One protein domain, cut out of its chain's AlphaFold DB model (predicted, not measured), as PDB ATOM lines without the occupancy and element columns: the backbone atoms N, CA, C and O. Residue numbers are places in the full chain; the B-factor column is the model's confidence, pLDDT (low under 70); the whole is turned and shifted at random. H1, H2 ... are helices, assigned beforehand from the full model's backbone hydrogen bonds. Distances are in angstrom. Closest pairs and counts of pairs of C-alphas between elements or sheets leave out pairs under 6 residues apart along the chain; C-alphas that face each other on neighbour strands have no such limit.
ATOM      1  N   ASN A 130     -36.777  17.588  59.382       83.69
ATOM      2  CA  ASN A 130     -38.063  18.300  59.382       83.69
ATOM      3  C   ASN A 130     -37.942  19.830  59.505       83.69
ATOM      4  O   ASN A 130     -38.948  20.532  59.422       83.69
ATOM      5  N   ILE A 131     -36.728  20.352  59.698       85.25
ATOM      6  CA  ILE A 131     -36.420  21.785  59.759       85.25
ATOM      7  C   ILE A 131     -35.112  22.069  59.016       85.25
ATOM      8  O   ILE A 131     -34.220  21.218  58.962       85.25
ATOM      9  N   GLN A 132     -34.945  23.295  58.514       88.81
ATOM     10  CA  GLN A 132     -33.733  23.696  57.788       88.81
ATOM     11  C   GLN A 132     -32.437  23.533  58.600       88.81
ATOM     12  O   GLN A 132     -31.401  23.200  58.035       88.81
ATOM     13  N   ALA A 133     -32.473  23.732  59.923       83.19
ATOM     14  CA  ALA A 133     -31.291  23.565  60.773       83.19
ATOM     15  C   ALA A 133     -30.785  22.113  60.828       83.19
ATOM     16  O   ALA A 133     -29.576  21.899  60.798       83.19
ATOM     17  N   GLY A 134     -31.692  21.130  60.867       83.19
ATOM     18  CA  GLY A 134     -31.320  19.712  60.830       83.19
ATOM     19  C   GLY A 134     -30.677  19.350  59.495       83.19
ATOM     20  O   GLY A 134     -29.618  18.730  59.462       83.19
ATOM     21  N   LEU A 135     -31.253  19.854  58.401       88.50
ATOM     22  CA  LEU A 135     -30.723  19.635  57.059       88.50
ATOM     23  C   LEU A 135     -29.344  20.282  56.851       88.50
ATOM     24  O   LEU A 135     -28.487  19.699  56.196       88.50
ATOM     25  N   MET A 136     -29.101  21.456  57.443       87.56
ATOM     26  CA  MET A 136     -27.767  22.064  57.470       87.56
ATOM     27  C   MET A 136     -26.756  21.225  58.248       87.56
ATOM     28  O   MET A 136     -25.608  21.132  57.827       87.56
ATOM     29  N   GLY A 137     -27.168  20.622  59.369       85.50
ATOM     30  CA  GLY A 137     -26.336  19.668  60.103       85.50
ATOM     31  C   GLY A 137     -25.923  18.509  59.202       85.50
ATOM     32  O   GLY A 137     -24.737  18.286  59.001       85.50
ATOM     33  N   LEU A 138     -26.896  17.866  58.555       89.12
ATOM     34  CA  LEU A 138     -26.656  16.772  57.613       89.12
ATOM     35  C   LEU A 138     -25.726  17.180  56.457       89.12
ATOM     36  O   LEU A 138     -24.801  16.440  56.131       89.12
ATOM     37  N   ALA A 139     -25.912  18.372  55.882       92.19
ATOM     38  CA  ALA A 139     -25.032  18.894  54.835       92.19
ATOM     39  C   ALA A 139     -23.584  19.102  55.320       92.19
ATOM     40  O   ALA A 139     -22.650  18.830  54.568       92.19
ATOM     41  N   ASN A 140     -23.384  19.554  56.565       90.12
ATOM     42  CA  ASN A 140     -22.050  19.686  57.157       90.12
ATOM     43  C   ASN A 140     -21.380  18.322  57.336       90.12
ATOM     44  O   ASN A 140     -20.229  18.159  56.940       90.12
ATOM     45  N   GLU A 141     -22.102  17.348  57.888       91.12
ATOM     46  CA  GLU A 141     -21.576  16.000  58.117       91.12
ATOM     47  C   GLU A 141     -21.204  15.302  56.802       91.12
ATOM     48  O   GLU A 141     -20.119  14.731  56.674       91.12
ATOM     49  N   TYR A 142     -22.060  15.424  55.785       94.44
ATOM     50  CA  TYR A 142     -21.789  14.917  54.438       94.44
ATOM     51  C   TYR A 142     -20.527  15.551  53.836       94.44
ATOM     52  O   TYR A 142     -19.679  14.881  53.241       94.44
ATOM     53  N   LEU A 143     -20.378  16.863  54.002       94.00
ATOM     54  CA  LEU A 143     -19.220  17.606  53.527       94.00
ATOM     55  C   LEU A 143     -17.929  17.200  54.256       94.00
ATOM     56  O   LEU A 143     -16.871  17.125  53.629       94.00
ATOM     57  N   TYR A 144     -17.991  16.933  55.560       93.31
ATOM     58  CA  TYR A 144     -16.838  16.454  56.319       93.31
ATOM     59  C   TYR A 144     -16.361  15.093  55.806       93.31
ATOM     60  O   TYR A 144     -15.172  14.943  55.515       93.31
ATOM     61  N   LEU A 145     -17.291  14.162  55.566       95.62
ATOM     62  CA  LEU A 145     -16.982  12.878  54.932       95.62
ATOM     63  C   LEU A 145     -16.436  13.051  53.513       95.62
ATOM     64  O   LEU A 145     -15.506  12.349  53.142       95.62
ATOM     65  N   THR A 146     -16.928  14.027  52.745       96.12
ATOM     66  CA  THR A 146     -16.389  14.330  51.406       96.12
ATOM     67  C   THR A 146     -14.902  14.707  51.472       96.12
ATOM     68  O   THR A 146     -14.120  14.304  50.614       96.12
ATOM     69  N   PHE A 147     -14.469  15.456  52.495       94.69
ATOM     70  CA  PHE A 147     -13.048  15.774  52.678       94.69
ATOM     71  C   PHE A 147     -12.216  14.587  53.158       94.69
ATOM     72  O   PHE A 147     -11.040  14.505  52.808       94.69
ATOM     73  N   ASP A 148     -12.791  13.685  53.947       94.62
ATOM     74  CA  ASP A 148     -12.094  12.467  54.366       94.62
ATOM     75  C   ASP A 148     -12.026  11.434  53.246       94.62
ATOM     76  O   ASP A 148     -11.010  10.757  53.118       94.62
ATOM     77  N   ALA A 149     -13.024  11.386  52.363       95.00
ATOM     78  CA  ALA A 149     -12.966  10.616  51.128       95.00
ATOM     79  C   ALA A 149     -11.742  11.046  50.312       95.00
ATOM     80  O   ALA A 149     -10.992  10.203  49.844       95.00
ATOM     81  N   MET A 150     -11.440  12.349  50.255       92.94
ATOM     82  CA  MET A 150     -10.228  12.828  49.582       92.94
ATOM     83  C   MET A 150      -8.916  12.386  50.241       92.94
ATOM     84  O   MET A 150      -7.868  12.525  49.614       92.94
ATOM     85  N   ALA A 151      -8.946  11.935  51.499       91.19
ATOM     86  CA  ALA A 151      -7.790  11.400  52.224       91.19
ATOM     87  C   ALA A 151      -7.593   9.910  52.007       91.19
ATOM     88  O   ALA A 151      -6.458   9.446  52.085       91.19
ATOM     89  N   VAL A 152      -8.687   9.199  51.749       93.31
ATOM     90  CA  VAL A 152      -8.713   7.754  51.517       93.31
ATOM     91  C   VAL A 152      -8.482   7.448  50.037       93.31
ATOM     92  O   VAL A 152      -7.641   6.622  49.704       93.31
ATOM     93  N   TYR A 153      -9.173   8.165  49.153       93.75
ATOM     94  CA  TYR A 153      -9.061   8.042  47.704       93.75
ATOM     95  C   TYR A 153      -8.033   9.039  47.194       93.75
ATOM     96  O   TYR A 153      -8.236  10.248  47.273       93.75
ATOM     97  N   THR A 154      -6.898   8.553  46.707       94.75
ATOM     98  CA  THR A 154      -5.786   9.433  46.327       94.75
ATOM     99  C   THR A 154      -5.746   9.749  44.845       94.75
ATOM    100  O   THR A 154      -5.105  10.724  44.471       94.75
ATOM    101  N   ASP A 155      -6.438   8.986  44.001       96.62
ATOM    102  CA  ASP A 155      -6.495   9.232  42.564       96.62
ATOM    103  C   ASP A 155      -7.398  10.431  42.247       96.62
ATOM    104  O   ASP A 155      -8.575  10.455  42.603       96.62
ATOM    105  N   LEU A 156      -6.880  11.422  41.512       97.38
ATOM    106  CA  LEU A 156      -7.673  12.580  41.086       97.38
ATOM    107  C   LEU A 156      -8.920  12.202  40.273       97.38
ATOM    108  O   LEU A 156      -9.880  12.974  40.272       97.38
ATOM    109  N   ARG A 157      -8.911  11.067  39.570       97.75
ATOM    110  CA  ARG A 157     -10.066  10.555  38.819       97.75
ATOM    111  C   ARG A 157     -11.177  10.115  39.769       97.75
ATOM    112  O   ARG A 157     -12.308  10.542  39.580       97.75
ATOM    113  N   ASP A 158     -10.841   9.412  40.842       96.69
ATOM    114  CA  ASP A 158     -11.808   9.045  41.883       96.69
ATOM    115  C   ASP A 158     -12.293  10.296  42.627       96.69
ATOM    116  O   ASP A 158     -13.488  10.483  42.858       96.69
ATOM    117  N   LEU A 159     -11.385  11.239  42.917       95.69
ATOM    118  CA  LEU A 159     -11.765  12.524  43.513       95.69
ATOM    119  C   LEU A 159     -12.739  13.313  42.634       95.69
ATOM    120  O   LEU A 159     -13.597  14.025  43.157       95.69
ATOM    121  N   MET A 160     -12.612  13.217  41.308       97.75
ATOM    122  CA  MET A 160     -13.547  13.837  40.371       97.75
ATOM    123  C   MET A 160     -14.960  13.286  40.553       97.75
ATOM    124  O   MET A 160     -15.919  14.063  40.566       97.75
ATOM    125  N   GLU A 161     -15.083  11.967  40.682       97.25
ATOM    126  CA  GLU A 161     -16.358  11.278  40.881       97.25
ATOM    127  C   GLU A 161     -16.955  11.650  42.240       97.25
ATOM    128  O   GLU A 161     -18.063  12.180  42.285       97.25
ATOM    129  N   ILE A 162     -16.168  11.562  43.317       96.75
ATOM    130  CA  ILE A 162     -16.578  11.949  44.679       96.75
ATOM    131  C   ILE A 162     -17.082  13.395  44.731       96.75
ATOM    132  O   ILE A 162     -18.127  13.681  45.320       96.75
ATOM    133  N   VAL A 163     -16.363  14.339  44.113       97.88
ATOM    134  CA  VAL A 163     -16.781  15.750  44.083       97.88
ATOM    135  C   VAL A 163     -18.030  15.937  43.223       97.88
ATOM    136  O   VAL A 163     -18.893  16.748  43.563       97.88
ATOM    137  N   SER A 164     -18.150  15.206  42.116       98.00
ATOM    138  CA  SER A 164     -19.334  15.269  41.255       98.00
ATOM    139  C   SER A 164     -20.577  14.758  41.978       98.00
ATOM    140  O   SER A 164     -21.608  15.434  41.952       98.00
ATOM    141  N   ASP A 165     -20.458  13.651  42.702       97.06
ATOM    142  CA  ASP A 165     -21.531  13.104  43.526       97.06
ATOM    143  C   ASP A 165     -21.861  14.027  44.697       97.06
ATOM    144  O   ASP A 165     -23.034  14.258  44.994       97.06
ATOM    145  N   ALA A 166     -20.857  14.635  45.333       97.44
ATOM    146  CA  ALA A 166     -21.089  15.622  46.380       97.44
ATOM    147  C   ALA A 166     -21.907  16.819  45.877       97.44
ATOM    148  O   ALA A 166     -22.817  17.258  46.575       97.44
ATOM    149  N   ILE A 167     -21.650  17.314  44.660       98.38
ATOM    150  CA  ILE A 167     -22.456  18.386  44.048       98.38
ATOM    151  C   ILE A 167     -23.912  17.942  43.897       98.38
ATOM    152  O   ILE A 167     -24.808  18.663  44.326       98.38
ATOM    153  N   VAL A 168     -24.154  16.755  43.333       97.81
ATOM    154  CA  VAL A 168     -25.515  16.237  43.117       97.81
ATOM    155  C   VAL A 168     -26.267  16.088  44.438       97.81
ATOM    156  O   VAL A 168     -27.417  16.514  44.550       97.81
ATOM    157  N   ASN A 169     -25.628  15.508  45.452       97.19
ATOM    158  CA  ASN A 169     -26.252  15.296  46.754       97.19
ATOM    159  C   ASN A 169     -26.511  16.625  47.477       97.19
ATOM    160  O   ASN A 169     -27.614  16.844  47.977       97.19
ATOM    161  N   LEU A 170     -25.552  17.556  47.473       97.19
ATOM    162  CA  LEU A 170     -25.742  18.885  48.061       97.19
ATOM    163  C   LEU A 170     -26.845  19.679  47.346       97.19
ATOM    164  O   LEU A 170     -27.635  20.328  48.029       97.19
ATOM    165  N   ASP A 171     -26.962  19.590  46.017       97.62
ATOM    166  CA  ASP A 171     -28.071  20.192  45.259       97.62
ATOM    167  C   ASP A 171     -29.424  19.644  45.736       97.62
ATOM    168  O   ASP A 171     -30.352  20.406  46.015       97.62
ATOM    169  N   GLN A 172     -29.540  18.325  45.915       96.69
ATOM    170  CA  GLN A 172     -30.768  17.711  46.426       96.69
ATOM    171  C   GLN A 172     -31.108  18.175  47.850       96.69
ATOM    172  O   GLN A 172     -32.282  18.410  48.156       96.69
ATOM    173  N   LEU A 173     -30.104  18.340  48.720       95.25
ATOM    174  CA  LEU A 173     -30.295  18.919  50.053       95.25
ATOM    175  C   LEU A 173     -30.734  20.388  49.956       95.25
ATOM    176  O   LEU A 173     -31.693  20.789  50.615       95.25
ATOM    177  N   ALA A 174     -30.097  21.195  49.107       96.00
ATOM    178  CA  ALA A 174     -30.451  22.599  48.915       96.00
ATOM    179  C   ALA A 174     -31.903  22.761  48.441       96.00
ATOM    180  O   ALA A 174     -32.636  23.597  48.980       96.00
ATOM    181  N   GLU A 175     -32.348  21.942  47.491       96.44
ATOM    182  CA  GLU A 175     -33.728  21.942  46.992       96.44
ATOM    183  C   GLU A 175     -34.732  21.468  48.046       96.44
ATOM    184  O   GLU A 175     -35.805  22.054  48.218       96.44
ATOM    185  N   HIS A 176     -34.389  20.430  48.809       95.12
ATOM    186  CA  HIS A 176     -35.249  19.954  49.889       95.12
ATOM    187  C   HIS A 176     -35.406  21.001  51.000       95.12
ATOM    188  O   HIS A 176     -36.495  21.155  51.551       95.12
ATOM    189  N   SER A 177     -34.359  21.787  51.269       94.88
ATOM    190  CA  SER A 177     -34.371  22.833  52.299       94.88
ATOM    191  C   SER A 177     -35.472  23.882  52.102       94.88
ATOM    192  O   SER A 177     -36.027  24.372  53.084       94.88
ATOM    193  N   LEU A 178     -35.845  24.170  50.849       95.12
ATOM    194  CA  LEU A 178     -36.884  25.144  50.497       95.12
ATOM    195  C   LEU A 178     -38.291  24.706  50.928       95.12
ATOM    196  O   LEU A 178     -39.200  25.530  50.998       95.12
ATOM    197  N   LYS A 179     -38.481  23.413  51.210       94.25
ATOM    198  CA  LYS A 179     -39.754  22.840  51.673       94.25
ATOM    199  C   LYS A 179     -39.865  22.820  53.196       94.25
ATOM    200  O   LYS A 179     -40.933  22.513  53.722       94.25
ATOM    201  N   LEU A 180     -38.770  23.106  53.896       91.50
ATOM    202  CA  LEU A 180     -38.683  23.007  55.344       91.50
ATOM    203  C   LEU A 180     -38.820  24.384  55.999       91.50
ATOM    204  O   LEU A 180     -38.336  25.381  55.456       91.50
ATOM    205  N   PRO A 181     -39.422  24.453  57.198       89.56
ATOM    206  CA  PRO A 181     -39.480  25.691  57.958       89.56
ATOM    207  C   PRO A 181     -38.067  26.179  58.310       89.56
ATOM    208  O   PRO A 181     -37.201  25.413  58.755       89.56
ATOM    209  N   SER A 182     -37.855  27.479  58.106       86.94
ATOM    210  CA  SER A 182     -36.631  28.175  58.498       86.94
ATOM    211  C   SER A 182     -36.594  28.417  60.014       86.94
ATOM    212  O   SER A 182     -37.653  28.591  60.628       86.94
ATOM    213  N   PRO A 183     -35.407  28.437  60.653       80.50
ATOM    214  CA  PRO A 183     -35.292  28.807  62.057       80.50
ATOM    215  C   PRO A 183     -35.741  30.255  62.290       80.50
ATOM    216  O   PRO A 183     -35.503  31.139  61.467       80.50
ATOM    217  N   GLU A 184     -36.334  30.530  63.450       75.00
ATOM    218  CA  GLU A 184     -36.765  31.889  63.794       75.00
ATOM    219  C   GLU A 184     -35.611  32.907  63.692       75.00
ATOM    220  O   GLU A 184     -34.504  32.681  64.187       75.00
ATOM    221  N   GLY A 185     -35.875  34.046  63.046       79.06
ATOM    222  CA  GLY A 185     -34.881  35.101  62.826       79.06
ATOM    223  C   GLY A 185     -33.915  34.841  61.665       79.06
ATOM    224  O   GLY A 185     -33.001  35.638  61.447       79.06
ATOM    225  N   LYS A 186     -34.099  33.753  60.909       83.31
ATOM    226  CA  LYS A 186     -33.414  33.499  59.637       83.31
ATOM    227  C   LYS A 186     -34.351  33.769  58.458       83.31
ATOM    228  O   LYS A 186     -35.566  33.812  58.611       83.31
ATOM    229  N   ALA A 187     -33.764  33.991  57.284       85.69
ATOM    230  CA  ALA A 187     -34.521  34.101  56.040       85.69
ATOM    231  C   ALA A 187     -35.153  32.748  55.671       85.69
ATOM    232  O   ALA A 187     -34.591  31.701  55.999       85.69
ATOM    233  N   ASP A 188     -36.268  32.761  54.944       90.25
ATOM    234  CA  ASP A 188     -36.994  31.541  54.549       90.25
ATOM    235  C   ASP A 188     -36.161  30.580  53.691       90.25
ATOM    236  O   ASP A 188     -36.441  29.392  53.653       90.25
ATOM    237  N   ASN A 189     -35.109  31.063  53.032       90.44
ATOM    238  CA  ASN A 189     -34.192  30.274  52.208       90.44
ATOM    239  C   ASN A 189     -32.790  30.140  52.833       90.44
ATOM    240  O   ASN A 189     -31.811  29.930  52.117       90.44
ATOM    241  N   TRP A 190     -32.660  30.306  54.152       90.88
ATOM    242  CA  TRP A 190     -31.364  30.367  54.832       90.88
ATOM    243  C   TRP A 190     -30.483  29.137  54.580       90.88
ATOM    244  O   TRP A 190     -29.320  29.300  54.210       90.88
ATOM    245  N   ALA A 191     -31.024  27.927  54.746       90.81
ATOM    246  CA  ALA A 191     -30.258  26.707  54.491       90.81
ATOM    247  C   ALA A 191     -29.887  26.574  53.009       90.81
ATOM    248  O   ALA A 191     -28.728  26.316  52.697       90.81
ATOM    249  N   HIS A 192     -30.828  26.848  52.102       94.81
ATOM    250  CA  HIS A 192     -30.584  26.844  50.657       94.81
ATOM    251  C   HIS A 192     -29.398  27.744  50.280       94.81
ATOM    252  O   HIS A 192     -28.498  27.319  49.562       94.81
ATOM    253  N   MET A 193     -29.350  28.970  50.815       91.44
ATOM    254  CA  MET A 193     -28.243  29.897  50.564       91.44
ATOM    255  C   MET A 193     -26.901  29.377  51.087       91.44
ATOM    256  O   MET A 193     -25.875  29.587  50.444       91.44
ATOM    257  N   LEU A 194     -26.880  28.733  52.257       90.31
ATOM    258  CA  LEU A 194     -25.640  28.211  52.833       90.31
ATOM    259  C   LEU A 194     -25.129  26.976  52.089       90.31
ATOM    260  O   LEU A 194     -23.949  26.950  51.742       90.31
ATOM    261  N   ILE A 195     -26.004  26.009  51.801       94.44
ATOM    262  CA  ILE A 195     -25.664  24.815  51.009       94.44
ATOM    263  C   ILE A 195     -25.239  25.234  49.597       94.44
ATOM    264  O   ILE A 195     -24.266  24.697  49.072       94.44
ATOM    265  N   GLY A 196     -25.868  26.268  49.028       94.50
ATOM    266  CA  GLY A 196     -25.454  26.885  47.766       94.50
ATOM    267  C   GLY A 196     -23.976  27.290  47.736       94.50
ATOM    268  O   GLY A 196     -23.302  27.065  46.734       94.50
ATOM    269  N   ASN A 197     -23.423  27.793  48.846       91.06
ATOM    270  CA  ASN A 197     -21.990  28.109  48.917       91.06
ATOM    271  C   ASN A 197     -21.107  26.849  48.928       91.06
ATOM    272  O   ASN A 197     -19.966  26.901  48.465       91.06
ATOM    273  N   TYR A 198     -21.600  25.732  49.474       95.50
ATOM    274  CA  TYR A 198     -20.885  24.450  49.441       95.50
ATOM    275  C   TYR A 198     -20.848  23.914  48.012       95.50
ATOM    276  O   TYR A 198     -19.781  23.536  47.534       95.50
ATOM    277  N   ILE A 199     -21.984  23.974  47.314       97.25
ATOM    278  CA  ILE A 199     -22.111  23.600  45.902       97.25
ATOM    279  C   ILE A 199     -21.167  24.437  45.036       97.25
ATOM    280  O   ILE A 199     -20.391  23.869  44.269       97.25
ATOM    281  N   GLU A 200     -21.170  25.767  45.185       95.88
ATOM    282  CA  GLU A 200     -20.279  26.655  44.421       95.88
ATOM    283  C   GLU A 200     -18.809  26.276  44.636       95.88
ATOM    284  O   GLU A 200     -18.042  26.148  43.681       95.88
ATOM    285  N   PHE A 201     -18.404  26.047  45.890       96.94
ATOM    286  CA  PHE A 201     -17.044  25.608  46.176       96.94
ATOM    287  C   PHE A 201     -16.719  24.269  45.505       96.94
ATOM    288  O   PHE A 201     -15.666  24.145  44.877       96.94
ATOM    289  N   MET A 202     -17.611  23.281  45.611       98.00
ATOM    290  CA  MET A 202     -17.403  21.963  45.012       98.00
ATOM    291  C   MET A 202     -17.305  22.037  43.489       98.00
ATOM    292  O   MET A 202     -16.459  21.366  42.905       98.00
ATOM    293  N   GLN A 203     -18.079  22.905  42.834       98.31
ATOM    294  CA  GLN A 203     -17.961  23.151  41.394       98.31
ATOM    295  C   GLN A 203     -16.578  23.706  41.025       98.31
ATOM    296  O   GLN A 203     -15.937  23.190  40.109       98.31
ATOM    297  N   VAL A 204     -16.072  24.693  41.773       98.00
ATOM    298  CA  VAL A 204     -14.726  25.258  41.555       98.00
ATOM    299  C   VAL A 204     -13.628  24.217  41.815       98.00
ATOM    300  O   VAL A 204     -12.635  24.152  41.080       98.00
ATOM    301  N   LEU A 205     -13.789  23.382  42.844       98.38
ATOM    302  CA  LEU A 205     -12.870  22.282  43.128       98.38
ATOM    303  C   LEU A 205     -12.874  21.259  41.988       98.38
ATOM    304  O   LEU A 205     -11.805  20.921  41.483       98.38
ATOM    305  N   ARG A 206     -14.053  20.846  41.515       98.50
ATOM    306  CA  ARG A 206     -14.222  19.936  40.374       98.50
ATOM    307  C   ARG A 206     -13.506  20.456  39.134       98.50
ATOM    308  O   ARG A 206     -12.714  19.746  38.529       98.50
ATOM    309  N   GLU A 207     -13.712  21.723  38.779       98.50
ATOM    310  CA  GLU A 207     -13.025  22.355  37.645       98.50
ATOM    311  C   GLU A 207     -11.502  22.405  37.826       98.50
ATOM    312  O   GLU A 207     -10.739  22.328  36.861       98.50
ATOM    313  N   THR A 208     -11.032  22.547  39.064       98.44
ATOM    314  CA  THR A 208      -9.601  22.523  39.382       98.44
ATOM    315  C   THR A 208      -9.015  21.128  39.194       98.44
ATOM    316  O   THR A 208      -8.001  20.996  38.509       98.44
ATOM    317  N   ILE A 209      -9.676  20.094  39.718       98.31
ATOM    318  CA  ILE A 209      -9.276  18.694  39.524       98.31
ATOM    319  C   ILE A 209      -9.319  18.344  38.028       98.31
ATOM    320  O   ILE A 209      -8.378  17.754  37.509       98.31
ATOM    321  N   GLN A 210     -10.338  18.794  37.291       98.50
ATOM    322  CA  GLN A 210     -10.498  18.472  35.868       98.50
ATOM    323  C   GLN A 210      -9.354  19.052  35.049       98.50
ATOM    324  O   GLN A 210      -8.784  18.371  34.198       98.50
ATOM    325  N   ARG A 211      -8.986  20.306  35.327       98.31
ATOM    326  CA  ARG A 211      -7.825  20.940  34.697       98.31
ATOM    327  C   ARG A 211      -6.534  20.221  35.060       98.31
ATOM    328  O   ARG A 211      -5.688  20.067  34.185       98.31
ATOM    329  N   ALA A 212      -6.382  19.781  36.309       97.69
ATOM    330  CA  ALA A 212      -5.219  19.017  36.742       97.69
ATOM    331  C   ALA A 212      -5.100  17.688  35.978       97.69
ATOM    332  O   ALA A 212      -4.042  17.436  35.407       97.69
ATOM    333  N   ILE A 213      -6.186  16.913  35.875       98.25
ATOM    334  CA  ILE A 213      -6.253  15.663  35.098       98.25
ATOM    335  C   ILE A 213      -5.917  15.918  33.627       98.25
ATOM    336  O   ILE A 213      -5.061  15.253  33.061       98.25
ATOM    337  N   SER A 214      -6.545  16.915  33.000       97.88
ATOM    338  CA  SER A 214      -6.329  17.219  31.579       97.88
ATOM    339  C   SER A 214      -4.932  17.755  31.247       97.88
ATOM    340  O   SER A 214      -4.580  17.821  30.071       97.88
ATOM    341  N   SER A 215      -4.156  18.171  32.251       97.38
ATOM    342  CA  SER A 215      -2.828  18.770  32.066       97.38
ATOM    343  C   SER A 215      -1.669  17.813  32.356       97.38
ATOM    344  O   SER A 215      -0.521  18.237  32.238       97.38
ATOM    345  N   HIS A 216      -1.950  16.570  32.750       97.75
ATOM    346  CA  HIS A 216      -0.943  15.564  33.092       97.75
ATOM    347  C   HIS A 216      -1.210  14.262  32.332       97.75
ATOM    348  O   HIS A 216      -2.337  14.001  31.902       97.75
ATOM    349  N   THR A 217      -0.172  13.455  32.124       97.69
ATOM    350  CA  THR A 217      -0.335  12.133  31.502       97.69
ATOM    351  C   THR A 217      -0.923  11.128  32.499       97.69
ATOM    352  O   THR A 217      -0.829  11.346  33.711       97.69
ATOM    353  N   PRO A 218      -1.518  10.012  32.034       97.44
ATOM    354  CA  PRO A 218      -1.971   8.942  32.924       97.44
ATOM    355  C   PRO A 218      -0.876   8.460  33.882       97.44
ATOM    356  O   PRO A 218      -1.131   8.307  35.067       97.44
ATOM    357  N   GLU A 219       0.362   8.331  33.405       97.75
ATOM    358  CA  GLU A 219       1.491   7.870  34.216       97.75
ATOM    359  C   GLU A 219       1.869   8.872  35.317       97.75
ATOM    360  O   GLU A 219       2.248   8.472  36.416       97.75
ATOM    361  N   GLU A 220       1.760  10.177  35.048       97.62
ATOM    362  CA  GLU A 220       1.975  11.216  36.061       97.62
ATOM    363  C   GLU A 220       0.871  11.207  37.128       97.62
ATOM    364  O   GLU A 220       1.152  11.466  38.301       97.62
ATOM    365  N   LEU A 221      -0.372  10.916  36.733       97.88
ATOM    366  CA  LEU A 221      -1.510  10.786  37.646       97.88
ATOM    367  C   LEU A 221      -1.366   9.551  38.538       97.88
ATOM    368  O   LEU A 221      -1.489   9.683  39.757       97.88
ATOM    369  N   ASP A 222      -1.037   8.401  37.948       97.62
ATOM    370  CA  ASP A 222      -0.814   7.139  38.660       97.62
ATOM    371  C   ASP A 222       0.342   7.290  39.661       97.62
ATOM    372  O   ASP A 222       0.177   7.029  40.851       97.62
ATOM    373  N   ALA A 223       1.480   7.847  39.228       97.25
ATOM    374  CA  ALA A 223       2.632   8.069  40.103       97.25
ATOM    375  C   ALA A 223       2.332   9.037  41.261       97.25
ATOM    376  O   ALA A 223       2.854   8.875  42.369       97.25
ATOM    377  N   ALA A 224       1.512  10.066  41.022       96.94
ATOM    378  CA  ALA A 224       1.083  10.975  42.078       96.94
ATOM    379  C   ALA A 224       0.123  10.291  43.062       96.94
ATOM    380  O   ALA A 224       0.276  10.494  44.267       96.94
ATOM    381  N   SER A 225      -0.811   9.473  42.564       96.56
ATOM    382  CA  SER A 225      -1.736   8.690  43.389       96.56
ATOM    383  C   SER A 225      -0.978   7.703  44.279       96.56
ATOM    384  O   SER A 225      -1.103   7.778  45.500       96.56
ATOM    385  N   ASP A 226      -0.088   6.884  43.707       96.31
ATOM    386  CA  ASP A 226       0.727   5.897  44.436       96.31
ATOM    387  C   ASP A 226       1.542   6.538  45.566       96.31
ATOM    388  O   ASP A 226       1.672   6.001  46.674       96.31
ATOM    389  N   ARG A 227       2.089   7.731  45.297       95.31
ATOM    390  CA  ARG A 227       2.842   8.510  46.283       95.31
ATOM    391  C   ARG A 227       1.978   8.905  47.474       95.31
ATOM    392  O   ARG A 227       2.478   8.877  48.597       95.31
ATOM    393  N   TRP A 228       0.732   9.309  47.240       95.19
ATOM    394  CA  TRP A 228      -0.187   9.688  48.311       95.19
ATOM    395  C   TRP A 228      -0.773   8.478  49.027       95.19
ATOM    396  O   TRP A 228      -0.846   8.517  50.251       95.19
ATOM    397  N   ALA A 229      -1.074   7.391  48.314       92.62
ATOM    398  CA  ALA A 229      -1.515   6.132  48.915       92.62
ATOM    399  C   ALA A 229      -0.472   5.574  49.899       92.62
ATOM    400  O   ALA A 229      -0.810   4.989  50.923       92.62
ATOM    401  N   SER A 230       0.813   5.810  49.617       91.62
ATOM    402  CA  SER A 230       1.929   5.410  50.484       91.62
ATOM    403  C   SER A 230       2.335   6.474  51.515       91.62
ATOM    404  O   SER A 230       3.247   6.245  52.316       91.62
ATOM    405  N   ALA A 231       1.742   7.670  51.476       90.94
ATOM    406  CA  ALA A 231       2.126   8.759  52.363       90.94
ATOM    407  C   ALA A 231       1.534   8.552  53.767       90.94
ATOM    408  O   ALA A 231       0.390   8.135  53.905       90.94
ATOM    409  N   PRO A 232       2.253   8.936  54.838       84.31
ATOM    410  CA  PRO A 232       1.710   8.869  56.196       84.31
ATOM    411  C   PRO A 232       0.553   9.855  56.427       84.31
ATOM    412  O   PRO A 232      -0.178   9.722  57.405       84.31
ATOM    413  N   SER A 233       0.417  10.878  55.575       84.38
ATOM    414  CA  SER A 233      -0.705  11.814  55.600       84.38
ATOM    415  C   SER A 233      -0.904  12.519  54.253       84.38
ATOM    416  O   SER A 233       0.056  12.942  53.604       84.38
ATOM    417  N   CYS A 234      -2.163  12.743  53.875       88.25
ATOM    418  CA  CYS A 234      -2.561  13.452  52.653       88.25
ATOM    419  C   CYS A 234      -2.639  14.974  52.876       88.25
ATOM    420  O   CYS A 234      -3.705  15.591  52.883       88.25
ATOM    421  N   ASN A 235      -1.485  15.617  53.082       89.50
ATOM    422  CA  ASN A 235      -1.423  17.037  53.465       89.50
ATOM    423  C   ASN A 235      -1.981  18.010  52.409       89.50
ATOM    424  O   ASN A 235      -2.304  19.149  52.758       89.50
ATOM    425  N   TYR A 236      -2.133  17.591  51.147       92.75
ATOM    426  CA  TYR A 236      -2.773  18.413  50.111       92.75
ATOM    427  C   TYR A 236      -4.214  18.796  50.487       92.75
ATOM    428  O   TYR A 236      -4.669  19.890  50.159       92.75
ATOM    429  N   ILE A 237      -4.906  17.970  51.269       93.00
ATOM    430  CA  ILE A 237      -6.298  18.197  51.681       93.00
ATOM    431  C   ILE A 237      -6.419  19.409  52.598       93.00
ATOM    432  O   ILE A 237      -7.425  20.114  52.569       93.00
ATOM    433  N   ASN A 238      -5.375  19.728  53.365       91.88
ATOM    434  CA  ASN A 238      -5.375  20.918  54.216       91.88
ATOM    435  C   ASN A 238      -5.514  22.202  53.390       91.88
ATOM    436  O   ASN A 238      -6.166  23.148  53.832       91.88
ATOM    437  N   THR A 239      -4.971  22.223  52.169       94.94
ATOM    438  CA  THR A 239      -5.156  23.359  51.257       94.94
ATOM    439  C   THR A 239      -6.574  23.415  50.692       94.94
ATOM    440  O   THR A 239      -7.167  24.491  50.658       94.94
ATOM    441  N   ILE A 240      -7.185  22.269  50.373       95.94
ATOM    442  CA  ILE A 240      -8.596  22.190  49.957       95.94
ATOM    443  C   ILE A 240      -9.517  22.688  51.082       95.94
ATOM    444  O   ILE A 240     -10.356  23.557  50.855       95.94
ATOM    445  N   ARG A 241      -9.313  22.219  52.319       93.44
ATOM    446  CA  ARG A 241     -10.057  22.660  53.515       93.44
ATOM    447  C   ARG A 241      -9.875  24.157  53.782       93.44
ATOM    448  O   ARG A 241     -10.838  24.858  54.096       93.44
ATOM    449  N   GLY A 242      -8.656  24.673  53.614       91.25
ATOM    450  CA  GLY A 242      -8.371  26.105  53.696       91.25
ATOM    451  C   GLY A 242      -9.113  26.914  52.628       91.25
ATOM    452  O   GLY A 242      -9.688  27.961  52.934       91.25
ATOM    453  N   ALA A 243      -9.157  26.409  51.392       95.38
ATOM    454  CA  ALA A 243      -9.912  27.014  50.300       95.38
ATOM    455  C   ALA A 243     -11.420  27.021  50.589       95.38
ATOM    456  O   ALA A 243     -12.077  28.048  50.406       95.38
ATOM    457  N   PHE A 244     -11.951  25.909  51.095       93.75
ATOM    458  CA  PHE A 244     -13.350  25.782  51.486       93.75
ATOM    459  C   PHE A 244     -13.725  26.788  52.577       93.75
ATOM    460  O   PHE A 244     -14.684  27.541  52.419       93.75
ATOM    461  N   SER A 245     -12.930  26.863  53.650       88.94
ATOM    462  CA  SER A 245     -13.156  27.808  54.749       88.94
ATOM    463  C   SER A 245     -13.189  29.256  54.256       88.94
ATOM    464  O   SER A 245     -14.091  30.014  54.619       88.94
ATOM    465  N   ALA A 246     -12.265  29.631  53.364       86.06
ATOM    466  CA  ALA A 246     -12.286  30.948  52.736       86.06
ATOM    467  C   ALA A 246     -13.567  31.164  51.909       86.06
ATOM    468  O   ALA A 246     -14.174  32.231  51.997       86.06
ATOM    469  N   SER A 247     -14.012  30.151  51.157       88.56
ATOM    470  CA  SER A 247     -15.229  30.204  50.338       88.56
ATOM    471  C   SER A 247     -16.489  30.414  51.181       88.56
ATOM    472  O   SER A 247     -17.263  31.326  50.906       88.56
ATOM    473  N   VAL A 248     -16.683  29.649  52.257       84.12
ATOM    474  CA  VAL A 248     -17.885  29.757  53.110       84.12
ATOM    475  C   VAL A 248     -17.962  31.095  53.836       84.12
ATOM    476  O   VAL A 248     -19.044  31.661  53.992       84.12
ATOM    477  N   GLN A 249     -16.819  31.655  54.238       80.38
ATOM    478  CA  GLN A 249     -16.778  32.963  54.896       80.38
ATOM    479  C   GLN A 249     -17.250  34.107  53.987       80.38
ATOM    480  O   GLN A 249     -17.627  35.166  54.493       80.38
ATOM    481  N   THR A 250     -17.292  33.915  52.661       79.62
ATOM    482  CA  THR A 250     -17.781  34.944  51.729       79.62
ATOM    483  C   THR A 250     -19.246  35.306  51.968       79.62
ATOM    484  O   THR A 250     -19.602  36.471  51.792       79.62
ATOM    485  N   ALA A 251     -20.058  34.354  52.443       75.12
ATOM    486  CA  ALA A 251     -21.490  34.521  52.687       75.12
ATOM    487  C   ALA A 251     -21.804  35.532  53.799       75.12
ATOM    488  O   ALA A 251     -22.842  36.191  53.776       75.12
ATOM    489  N   ALA A 252     -20.900  35.666  54.772       73.44
ATOM    490  CA  ALA A 252     -21.013  36.617  55.877       73.44
ATOM    491  C   ALA A 252     -20.152  37.878  55.669       73.44
ATOM    492  O   ALA A 252     -20.192  38.804  56.481       73.44
ATOM    493  N   ALA A 253     -19.354  37.920  54.600       75.44
ATOM    494  CA  ALA A 253     -18.387  38.975  54.351       75.44
ATOM    495  C   ALA A 253     -18.976  40.119  53.510       75.44
ATOM    496  O   ALA A 253     -19.757  39.924  52.581       75.44
ATOM    497  N   GLY A 254     -18.543  41.351  53.794       75.25
ATOM    498  CA  GLY A 254     -18.803  42.489  52.912       75.25
ATOM    499  C   GLY A 254     -17.998  42.398  51.609       75.25
ATOM    500  O   GLY A 254     -16.921  41.809  51.575       75.25
ATOM    501  N   LYS A 255     -18.464  43.072  50.546       84.44
ATOM    502  CA  LYS A 255     -17.934  42.983  49.163       84.44
ATOM    503  C   LYS A 255     -16.404  42.997  49.028       84.44
ATOM    504  O   LYS A 255     -15.858  42.282  48.190       84.44
ATOM    505  N   LEU A 256     -15.708  43.848  49.787       84.06
ATOM    506  CA  LEU A 256     -14.244  43.942  49.730       84.06
ATOM    507  C   LEU A 256     -13.572  42.698  50.328       84.06
ATOM    508  O   LEU A 256     -12.648  42.160  49.724       84.06
ATOM    509  N   MET A 257     -14.073  42.221  51.466       86.06
ATOM    510  CA  MET A 257     -13.567  41.024  52.130       86.06
ATOM    511  C   MET A 257     -13.890  39.762  51.322       86.06
ATOM    512  O   MET A 257     -13.011  38.926  51.143       86.06
ATOM    513  N   SER A 258     -15.082  39.664  50.720       86.62
ATOM    514  CA  SER A 258     -15.436  38.533  49.846       86.62
ATOM    515  C   SER A 258     -14.453  38.388  48.680       86.62
ATOM    516  O   SER A 258     -14.005  37.287  48.390       86.62
ATOM    517  N   LYS A 259     -14.016  39.494  48.055       91.75
ATOM    518  CA  LYS A 259     -12.985  39.446  46.998       91.75
ATOM    519  C   LYS A 259     -11.644  38.901  47.495       91.75
ATOM    520  O   LYS A 259     -10.978  38.171  46.766       91.75
ATOM    521  N   MET A 260     -11.230  39.277  48.707       92.25
ATOM    522  CA  MET A 260      -9.989  38.775  49.306       92.25
ATOM    523  C   MET A 260     -10.088  37.280  49.616       92.25
ATOM    524  O   MET A 260      -9.167  36.534  49.292       92.25
ATOM    525  N   LEU A 261     -11.217  36.843  50.175       90.81
ATOM    526  CA  LEU A 261     -11.501  35.441  50.480       90.81
ATOM    527  C   LEU A 261     -11.529  34.567  49.219       90.81
ATOM    528  O   LEU A 261     -10.904  33.512  49.203       90.81
ATOM    529  N   LEU A 262     -12.155  35.032  48.134       93.44
ATOM    530  CA  LEU A 262     -12.144  34.324  46.847       93.44
ATOM    531  C   LEU A 262     -10.722  34.194  46.283       93.44
ATOM    532  O   LEU A 262     -10.313  33.113  45.875       93.44
ATOM    533  N   LYS A 263      -9.916  35.262  46.350       94.94
ATOM    534  CA  LYS A 263      -8.502  35.191  45.950       94.94
ATOM    535  C   LYS A 263      -7.709  34.199  46.810       94.94
ATOM    536  O   LYS A 263      -6.842  33.493  46.294       94.94
ATOM    537  N   MET A 264      -7.984  34.150  48.114       94.81
ATOM    538  CA  MET A 264      -7.365  33.190  49.028       94.81
ATOM    539  C   MET A 264      -7.761  31.754  48.671       94.81
ATOM    540  O   MET A 264      -6.872  30.910  48.572       94.81
ATOM    541  N   ARG A 265      -9.047  31.493  48.405       96.69
ATOM    542  CA  ARG A 265      -9.547  30.201  47.910       96.69
ATOM    543  C   ARG A 265      -8.792  29.764  46.658       96.69
ATOM    544  O   ARG A 265      -8.227  28.677  46.642       96.69
ATOM    545  N   ASP A 266      -8.719  30.620  45.644       96.88
ATOM    546  CA  ASP A 266      -8.081  30.275  44.367       96.88
ATOM    547  C   ASP A 266      -6.568  30.020  44.528       96.88
ATOM    548  O   ASP A 266      -5.997  29.132  43.891       96.88
ATOM    549  N   THR A 267      -5.914  30.760  45.432       97.44
ATOM    550  CA  THR A 267      -4.498  30.550  45.779       97.44
ATOM    551  C   THR A 267      -4.285  29.194  46.451       97.44
ATOM    552  O   THR A 267      -3.359  28.470  46.094       97.44
ATOM    553  N   GLN A 268      -5.157  28.826  47.393       97.50
ATOM    554  CA  GLN A 268      -5.117  27.529  48.072       97.50
ATOM    555  C   GLN A 268      -5.370  26.372  47.096       97.50
ATOM    556  O   GLN A 268      -4.648  25.384  47.138       97.50
ATOM    557  N   LEU A 269      -6.311  26.511  46.157       97.69
ATOM    558  CA  LEU A 269      -6.560  25.499  45.121       97.69
ATOM    559  C   LEU A 269      -5.404  25.366  44.119       97.69
ATOM    560  O   LEU A 269      -5.119  24.274  43.634       97.69
ATOM    561  N   THR A 270      -4.689  26.456  43.837       96.62
ATOM    562  CA  THR A 270      -3.448  26.389  43.048       96.62
ATOM    563  C   THR A 270      -2.352  25.647  43.820       96.62
ATOM    564  O   THR A 270      -1.663  24.797  43.255       96.62
ATOM    565  N   ALA A 271      -2.213  25.930  45.120       97.06
ATOM    566  CA  ALA A 271      -1.267  25.238  45.992       97.06
ATOM    567  C   ALA A 271      -1.593  23.744  46.125       97.06
ATOM    568  O   ALA A 271      -0.674  22.933  46.077       97.06
ATOM    569  N   PHE A 272      -2.877  23.381  46.214       97.12
ATOM    570  CA  PHE A 272      -3.351  21.995  46.174       97.12
ATOM    571  C   PHE A 272      -2.741  21.234  44.995       97.12
ATOM    572  O   PHE A 272      -2.076  20.224  45.214       97.12
ATOM    573  N   VAL A 273      -2.905  21.737  43.766       97.12
ATOM    574  CA  VAL A 273      -2.386  21.065  42.563       97.12
ATOM    575  C   VAL A 273      -0.861  20.953  42.617       97.12
ATOM    576  O   VAL A 273      -0.312  19.894  42.326       97.12
ATOM    577  N   SER A 274      -0.166  22.016  43.033       96.25
ATOM    578  CA  SER A 274       1.299  22.002  43.168       96.25
ATOM    579  C   SER A 274       1.765  20.909  44.134       96.25
ATOM    580  O   SER A 274       2.540  20.029  43.762       96.25
ATOM    581  N   ILE A 275       1.203  20.893  45.346       96.12
ATOM    582  CA  ILE A 275       1.520  19.917  46.394       96.12
ATOM    583  C   ILE A 275       1.191  18.500  45.916       96.12
ATOM    584  O   ILE A 275       2.018  17.594  46.064       96.12
ATOM    585  N   TYR A 276       0.019  18.312  45.302       96.75
ATOM    586  CA  TYR A 276      -0.452  17.011  44.837       96.75
ATOM    587  C   TYR A 276       0.507  16.361  43.831       96.75
ATOM    588  O   TYR A 276       0.702  15.151  43.904       96.75
ATOM    589  N   PHE A 277       1.181  17.146  42.983       96.19
ATOM    590  CA  PHE A 277       2.206  16.657  42.047       96.19
ATOM    591  C   PHE A 277       3.654  16.826  42.544       96.19
ATOM    592  O   PHE A 277       4.592  16.488  41.829       96.19
ATOM    593  N   GLY A 278       3.871  17.329  43.766       86.81
ATOM    594  CA  GLY A 278       5.210  17.467  44.356       86.81
ATOM    595  C   GLY A 278       6.031  18.632  43.815       86.81
ATOM    596  O   GLY A 278       7.256  18.531  43.767       86.81
ATOM    597  N   LYS A 279       5.355  19.702  43.399       70.12
ATOM    598  CA  LYS A 279       5.934  20.944  42.885       70.12
ATOM    599  C   LYS A 279       5.892  22.043  43.941       70.12
ATOM    600  O   LYS A 279       4.859  22.146  44.647       70.12
TER     601      LYS A 279
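This is residues 130 to 279 of the 279 residues of an uncharacterized protein of Candidatus Methanomethylophilaceae archaeon (UniProt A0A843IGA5). Five helices make an elongated up-and-down bundle, each running against the one before it: the long helix H3 lies in the middle, the hairpin of H1 and H2 runs nearly in line with it on one side, and the hairpin of H5 and H6 packs on its other side at a slant. The short H4 crosses one end of the bundle, near the end of H3. The printed part has 150 residues, with six named helices, H1 to H6 in order, and no named strand; the class is all helix. The whole is compact, with a radius of gyration of the C-alphas of 16.5 A, and spans 53 by 34 by 27 A.

Start at the hub, H3, residues 190 to 214, which touches four helices. H2, residues 156 to 177, forms a hairpin with it at a shallow tilt of 17 degrees; look at the closest C-alphas, Ala 174 and His 192, 4.6 A apart. H1, residues 132 to 152, forms a hairpin with H2, opposite ways at 3 degrees, a shallow tilt, closest at the C-alphas of Gln 132 and Ser 177, 5.6 A. H1 touches H3 with residues 132 to 139 alone, closest at the C-alphas of Gln 132 and Ala 191, 5.7 A. H5, residues 236 to 252, touches H3 with residues 244 to 251 alone, opposite ways at a steep tilt of 36 degrees, only just beyond shallow; the closest C-alphas are those of Asn 197 and Val 248, 6.1 A. H6, residues 255 to 277, forms a hairpin with H5 at a shallow tilt of 12 degrees, with the C-alphas of Ala 243 and Arg 265 closest at 4.0 A. H6 and H1 are apart. H4, residues 218 to 229, is close to H6 but not clearly touching, about perpendicular at 83 degrees, with the C-alphas of Ala 224 and Phe 277 closest at 5.8 A. In H2, H3, H4 and H6 every O i to N i+4 pair is within hydrogen-bond range; in H1 16 of 17 are, in H5 10 of 13.

Find C-alpha 190 at (-31.364, 30.367, 54.832); from there H3 runs 36.6 A to C-alpha 214. H1 begins at C-alpha 132, (-33.733, 23.696, 57.788), and is 30.3 A long; H2 is 30.7 A, H4 16.2 A and H5 26.4 A. H6, 33.9 A, ends at C-alpha 277, (2.206, 16.657, 42.047).

The C-alphas farthest apart, of Glu 184 and Glu 219, are 54.0 A apart. The printed part has no cut, and residues 178 to 189 make the long link from H2 to H3. Mean pLDDT of the printed part is 92.6, and no printed residue is under 70.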